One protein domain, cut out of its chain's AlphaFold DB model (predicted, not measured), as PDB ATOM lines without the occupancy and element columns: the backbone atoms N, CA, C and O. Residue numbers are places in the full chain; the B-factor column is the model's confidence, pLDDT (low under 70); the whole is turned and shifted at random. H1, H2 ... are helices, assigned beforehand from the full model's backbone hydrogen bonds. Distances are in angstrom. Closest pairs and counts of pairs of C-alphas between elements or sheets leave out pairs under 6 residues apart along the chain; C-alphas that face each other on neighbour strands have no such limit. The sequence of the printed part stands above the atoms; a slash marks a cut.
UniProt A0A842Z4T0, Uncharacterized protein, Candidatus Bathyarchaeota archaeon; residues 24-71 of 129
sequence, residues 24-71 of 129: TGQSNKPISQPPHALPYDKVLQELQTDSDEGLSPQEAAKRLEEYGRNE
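What this domain is: This is residues 24 to 71 of the 129 residues of an uncharacterized protein of Candidatus Bathyarchaeota archaeon (UniProt A0A842Z4T0). The model has little regular structure: two short helices that stay apart, H2 along one side of a flat, loose, open C and H1 on the opposite side, joined by the bare link of residues 47 to 56. The unnamed stretch of residues 24 to 39 carries on from the H1 side. The printed part has 48 residues with two named helices, H1 then H2, and no named strand; the class is all helix, with 18 residues in named elements. It is only just loose, close to compact, with a radius of gyration of the C-alphas of 11.7 A and spans of 29 by 27 by 14 A.

Where its parts are: H2, residues 57 to 67, is 15.0 A long, from C-alpha 57 at (184.283, 172.102, 177.656) to C-alpha 67 at (176.091, 164.901, 167.346). H1, residues 40 to 46, begins at C-alpha 40 at (179.142, 152.601, 186.333).

How they stand to each other: H2 and H1 are apart, with no C-alpha of the one within 8 A of the other. In H1 and H2 every O i to N i+4 pair is within hydrogen-bond range.

The domain as a whole: The C-alphas of Thr 24 and Asp 52, the two farthest apart, are 29.4 A apart. The printed part has no cut, and the link from H1 to H2 is short. The pLDDT is under 70 at residues 24 to 31, 33 to 35 and 71.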
ATOM      1  N   THR A  24     165.747 157.033 166.858       54.75
ATOM      2  CA  THR A  24     165.021 157.359 168.092       54.75
ATOM      3  C   THR A  24     165.142 156.235 169.127       54.75
ATOM      4  O   THR A  24     164.755 155.097 168.872       54.75
ATOM      5  N   GLY A  25     165.643 156.571 170.319       54.50
ATOM      6  CA  GLY A  25     165.720 155.659 171.467       54.50
ATOM      7  C   GLY A  25     167.049 154.917 171.636       54.50
ATOM      8  O   GLY A  25     167.178 154.141 172.583       54.50
ATOM      9  N   GLN A  26     168.041 155.156 170.773       58.47
ATOM     10  CA  GLN A  26     169.383 154.591 170.916       58.47
ATOM     11  C   GLN A  26     170.452 155.684 170.882       58.47
ATOM     12  O   GLN A  26     170.281 156.730 170.263       58.47
ATOM     13  N   SER A  27     171.566 155.443 171.578       58.34
ATOM     14  CA  SER A  27     172.758 156.282 171.448       58.34
ATOM     15  C   SER A  27     173.234 156.252 169.995       58.34
ATOM     16  O   SER A  27     173.326 155.179 169.399       58.34
ATOM     17  N   ASN A  28     173.580 157.421 169.450       63.09
ATOM     18  CA  ASN A  28     174.051 157.569 168.070       63.09
ATOM     19  C   ASN A  28     175.352 156.775 167.801       63.09
ATOM     20  O   ASN A  28     175.689 156.497 166.653       63.09
ATOM     21  N   LYS A  29     176.068 156.373 168.866       67.62
ATOM     22  CA  LYS A  29     177.115 155.340 168.834       67.62
ATOM     23  C   LYS A  29     176.678 154.114 169.646       67.62
ATOM     24  O   LYS A  29     176.286 154.287 170.808       67.62
ATOM     25  N   PRO A  30     176.767 152.893 169.084       63.12
ATOM     26  CA  PRO A  30     176.434 151.677 169.808       63.12
ATOM     27  C   PRO A  30     177.453 151.446 170.927       63.12
ATOM     28  O   PRO A  30     178.632 151.208 170.674       63.12
ATOM     29  N   ILE A  31     176.980 151.530 172.166       68.62
ATOM     30  CA  ILE A  31     177.684 151.043 173.356       68.62
ATOM     31  C   ILE A  31     177.421 149.541 173.520       68.62
ATOM     32  O   ILE A  31     176.433 149.027 172.987       68.62
ATOM     33  N   SER A  32     178.304 148.818 174.216       71.94
ATOM     34  CA  SER A  32     178.293 147.343 174.197       71.94
ATOM     35  C   SER A  32     176.982 146.737 174.715       71.94
ATOM     36  O   SER A  32     176.608 145.634 174.315       71.94
ATOM     37  N   GLN A  33     176.316 147.432 175.630       68.56
ATOM     38  CA  GLN A  33     175.026 147.093 176.221       68.56
ATOM     39  C   GLN A  33     174.306 148.399 176.577       68.56
ATOM     40  O   GLN A  33     174.953 149.445 176.643       68.56
ATOM     41  N   PRO A  34     172.982 148.387 176.809       67.25
ATOM     42  CA  PRO A  34     172.300 149.575 177.295       67.25
ATOM     43  C   PRO A  34     173.012 150.154 178.531       67.25
ATOM     44  O   PRO A  34     173.435 149.393 179.404       67.25
ATOM     45  N   PRO A  35     173.106 151.487 178.662       69.38
ATOM     46  CA  PRO A  35     173.924 152.105 179.704       69.38
ATOM     47  C   PRO A  35     173.362 151.835 181.107       69.38
ATOM     48  O   PRO A  35     174.094 151.856 182.085       69.38
ATOM     49  N   HIS A  36     172.068 151.514 181.202       74.31
ATOM     50  CA  HIS A  36     171.396 151.106 182.437       74.31
ATOM     51  C   HIS A  36     171.640 149.638 182.832       74.31
ATOM     52  O   HIS A  36     171.224 149.230 183.913       74.31
ATOM     53  N   ALA A  37     172.267 148.836 181.967       78.81
ATOM     54  CA  ALA A  37     172.611 147.438 182.230       78.81
ATOM     55  C   ALA A  37     174.115 147.230 182.501       78.81
ATOM     56  O   ALA A  37     174.518 146.134 182.884       78.81
ATOM     57  N   LEU A  38     174.941 148.266 182.317       77.56
ATOM     58  CA  LEU A  38     176.386 148.236 182.550       77.56
ATOM     59  C   LEU A  38     176.745 148.799 183.938       77.56
ATOM     60  O   LEU A  38     176.092 149.729 184.412       77.56
ATOM     61  N   PRO A  39     177.804 148.283 184.590       81.50
ATOM     62  CA  PRO A  39     178.339 148.886 185.808       81.50
ATOM     63  C   PRO A  39     178.911 150.280 185.518       81.50
ATOM     64  O   PRO A  39     179.444 150.528 184.434       81.50
ATOM     65  N   TYR A  40     178.829 151.177 186.505       78.00
ATOM     66  CA  TYR A  40     179.142 152.601 186.333       78.00
ATOM     67  C   TYR A  40     180.555 152.847 185.763       78.00
ATOM     68  O   TYR A  40     180.708 153.661 184.857       78.00
ATOM     69  N   ASP A  41     181.563 152.080 186.200       78.38
ATOM     70  CA  ASP A  41     182.944 152.184 185.703       78.38
ATOM     71  C   ASP A  41     183.046 151.933 184.192       78.38
ATOM     72  O   ASP A  41     183.818 152.579 183.481       78.38
ATOM     73  N   LYS A  42     182.250 150.987 183.679       78.12
ATOM     74  CA  LYS A  42     182.233 150.638 182.254       78.12
ATOM     75  C   LYS A  42     181.537 151.701 181.424       78.12
ATOM     76  O   LYS A  42     182.003 152.008 180.333       78.12
ATOM     77  N   VAL A  43     180.483 152.304 181.964       78.06
ATOM     78  CA  VAL A  43     179.790 153.424 181.320       78.06
ATOM     79  C   VAL A  43     180.703 154.651 181.229       78.06
ATOM     80  O   VAL A  43     180.787 155.257 180.163       78.06
ATOM     81  N   LEU A  44     181.447 154.977 182.291       78.81
ATOM     82  CA  LEU A  44     182.424 156.075 182.287       78.81
ATOM     83  C   LEU A  44     183.562 155.834 181.286       78.81
ATOM     84  O   LEU A  44     183.949 156.748 180.554       78.81
ATOM     85  N   GLN A  45     184.050 154.591 181.205       77.81
ATOM     86  CA  GLN A  45     185.076 154.190 180.245       77.81
ATOM     87  C   GLN A  45     184.579 154.289 178.791       77.81
ATOM     88  O   GLN A  45     185.291 154.824 177.940       77.81
ATOM     89  N   GLU A  46     183.374 153.792 178.497       77.50
ATOM     90  CA  GLU A  46     182.798 153.808 177.143       77.50
ATOM     91  C   GLU A  46     182.381 155.219 176.695       77.50
ATOM     92  O   GLU A  46     182.558 155.566 175.527       77.50
ATOM     93  N   LEU A  47     181.898 156.063 177.614       75.31
ATOM     94  CA  LEU A  47     181.539 157.461 177.338       75.31
ATOM     95  C   LEU A  47     182.726 158.430 177.446       75.31
ATOM     96  O   LEU A  47     182.547 159.632 177.222       75.31
ATOM     97  N   GLN A  48     183.922 157.934 177.791       75.81
ATOM     98  CA  GLN A  48     185.138 158.731 177.995       75.81
ATOM     99  C   GLN A  48     184.842 159.995 178.818       75.81
ATOM    100  O   GLN A  48     185.061 161.121 178.363       75.81
ATOM    101  N   THR A  49     184.214 159.791 179.973       75.62
ATOM    102  CA  THR A  49     183.727 160.843 180.869       75.62
ATOM    103  C   THR A  49     184.378 160.668 182.231       75.62
ATOM    104  O   THR A  49     184.521 159.538 182.698       75.62
ATOM    105  N   ASP A  50     184.772 161.776 182.850       78.62
ATOM    106  CA  ASP A  50     185.294 161.777 184.211       78.62
ATOM    107  C   ASP A  50     184.138 161.691 185.226       78.62
ATOM    108  O   ASP A  50     183.078 162.284 185.009       78.62
ATOM    109  N   SER A  51     184.309 160.934 186.314       72.31
ATOM    110  CA  SER A  51     183.267 160.772 187.337       72.31
ATOM    111  C   SER A  51     183.071 162.006 188.214       72.31
ATOM    112  O   SER A  51     181.955 162.221 188.688       72.31
ATOM    113  N   ASP A  52     184.129 162.785 188.438       70.69
ATOM    114  CA  ASP A  52     184.140 163.908 189.376       70.69
ATOM    115  C   ASP A  52     183.968 165.250 188.652       70.69
ATOM    116  O   ASP A  52     183.205 166.106 189.107       70.69
ATOM    117  N   GLU A  53     184.624 165.433 187.502       74.44
ATOM    118  CA  GLU A  53     184.575 166.687 186.730       74.44
ATOM    119  C   GLU A  53     183.662 166.619 185.490       74.44
ATOM    120  O   GLU A  53     183.303 167.653 184.919       74.44
ATOM    121  N   GLY A  54     183.225 165.424 185.080       79.50
ATOM    122  CA  GLY A  54     182.362 165.236 183.912       79.50
ATOM    123  C   GLY A  54     183.099 165.392 182.573       79.50
ATOM    124  O   GLY A  54     184.164 164.820 182.352       79.50
ATOM    125  N   LEU A  55     182.497 166.113 181.619       79.88
ATOM    126  CA  LEU A  55     183.114 166.418 180.320       79.88
ATOM    127  C   LEU A  55     183.873 167.740 180.373       79.88
ATOM    128  O   LEU A  55     183.324 168.755 180.801       79.88
ATOM    129  N   SER A  56     185.066 167.773 179.781       82.25
ATOM    130  CA  SER A  56     185.739 169.044 179.518       82.25
ATOM    131  C   SER A  56     184.947 169.885 178.499       82.25
ATOM    132  O   SER A  56     184.322 169.337 177.583       82.25
ATOM    133  N   PRO A  57     184.991 171.226 178.590       77.56
ATOM    134  CA  PRO A  57     184.283 172.102 177.656       77.56
ATOM    135  C   PRO A  57     184.773 171.949 176.208       77.56
ATOM    136  O   PRO A  57     183.989 172.147 175.281       77.56
ATOM    137  N   GLN A  58     186.038 171.557 175.991       80.50
ATOM    138  CA  GLN A  58     186.543 171.279 174.642       80.50
ATOM    139  C   GLN A  58     185.925 170.005 174.054       80.50
ATOM    140  O   GLN A  58     185.514 170.001 172.894       80.50
ATOM    141  N   GLU A  59     185.819 168.935 174.847       78.38
ATOM    142  CA  GLU A  59     185.204 167.683 174.399       78.38
ATOM    143  C   GLU A  59     183.685 167.839 174.240       78.38
ATOM    144  O   GLU A  59     183.102 167.307 173.299       78.38
ATOM    145  N   ALA A  60     183.039 168.638 175.095       80.00
ATOM    146  CA  ALA A  60     181.631 168.991 174.944       80.00
ATOM    147  C   ALA A  60     181.363 169.755 173.636       80.00
ATOM    148  O   ALA A  60     180.419 169.416 172.924       80.00
ATOM    149  N   ALA A  61     182.202 170.736 173.280       80.75
ATOM    150  CA  ALA A  61     182.076 171.473 172.019       80.75
ATOM    151  C   ALA A  61     182.284 170.563 170.798       80.75
ATOM    152  O   ALA A  61     181.492 170.594 169.860       80.75
ATOM    153  N   LYS A  62     183.286 169.680 170.850       82.62
ATOM    154  CA  LYS A  62     183.536 168.687 169.800       82.62
ATOM    155  C   LYS A  62     182.357 167.722 169.624       82.62
ATOM    156  O   LYS A  62     181.968 167.415 168.503       82.62
ATOM    157  N   ARG A  63     181.750 167.272 170.727       79.69
ATOM    158  CA  ARG A  63     180.553 166.418 170.702       79.69
ATOM    159  C   ARG A  63     179.321 167.172 170.203       79.69
ATOM    160  O   ARG A  63     178.509 166.582 169.504       79.69
ATOM    161  N   LEU A  64     179.198 168.466 170.497       78.94
ATOM    162  CA  LEU A  64     178.133 169.311 169.952       78.94
ATOM    163  C   LEU A  64     178.233 169.439 168.422       78.94
ATOM    164  O   LEU A  64     177.209 169.427 167.745       78.94
ATOM    165  N   GLU A  65     179.449 169.530 167.878       79.31
ATOM    166  CA  GLU A  65     179.685 169.521 166.428       79.31
ATOM    167  C   GLU A  65     179.421 168.143 165.798       79.31
ATOM    168  O   GLU A  65     178.875 168.071 164.700       79.31
ATOM    169  N   GLU A  66     179.775 167.051 166.487       77.12
ATOM    170  CA  GLU A  66     179.621 165.680 165.976       77.12
ATOM    171  C   GLU A  66     178.170 165.167 166.028       77.12
ATOM    172  O   GLU A  66     177.705 164.534 165.080       77.12
ATOM    173  N   TYR A  67     177.449 165.419 167.124       73.06
ATOM    174  CA  TYR A  67     176.091 164.901 167.346       73.06
ATOM    175  C   TYR A  67     174.989 165.926 167.058       73.06
ATOM    176  O   TYR A  67     173.819 165.556 166.979       73.06
ATOM    177  N   GLY A  68     175.347 167.199 166.892       74.38
ATOM    178  CA  GLY A  68     174.388 168.293 166.805       74.38
ATOM    179  C   GLY A  68     173.827 168.695 168.172       74.38
ATOM    180  O   GLY A  68     174.147 168.125 169.219       74.38
ATOM    181  N   ARG A  69     172.976 169.725 168.174       74.25
ATOM    182  CA  ARG A  69     172.259 170.141 169.388       74.25
ATOM    183  C   ARG A  69     171.306 169.017 169.789       74.25
ATOM    184  O   ARG A  69     170.571 168.515 168.944       74.25
ATOM    185  N   ASN A  70     171.281 168.666 171.076       71.62
ATOM    186  CA  ASN A  70     170.292 167.744 171.646       71.62
ATOM    187  C   ASN A  70     168.920 168.430 171.758       71.62
ATOM    188  O   ASN A  70     168.379 168.641 172.843       71.62
ATOM    189  N   GLU A  71     168.408 168.867 170.618       65.56
ATOM    190  CA  GLU A  71     167.102 169.466 170.457       65.56
ATOM    191  C   GLU A  71     166.265 168.438 169.704       65.56
ATOM    192  O   GLU A  71     166.640 167.965 168.630       65.56
TER     193      GLU A  71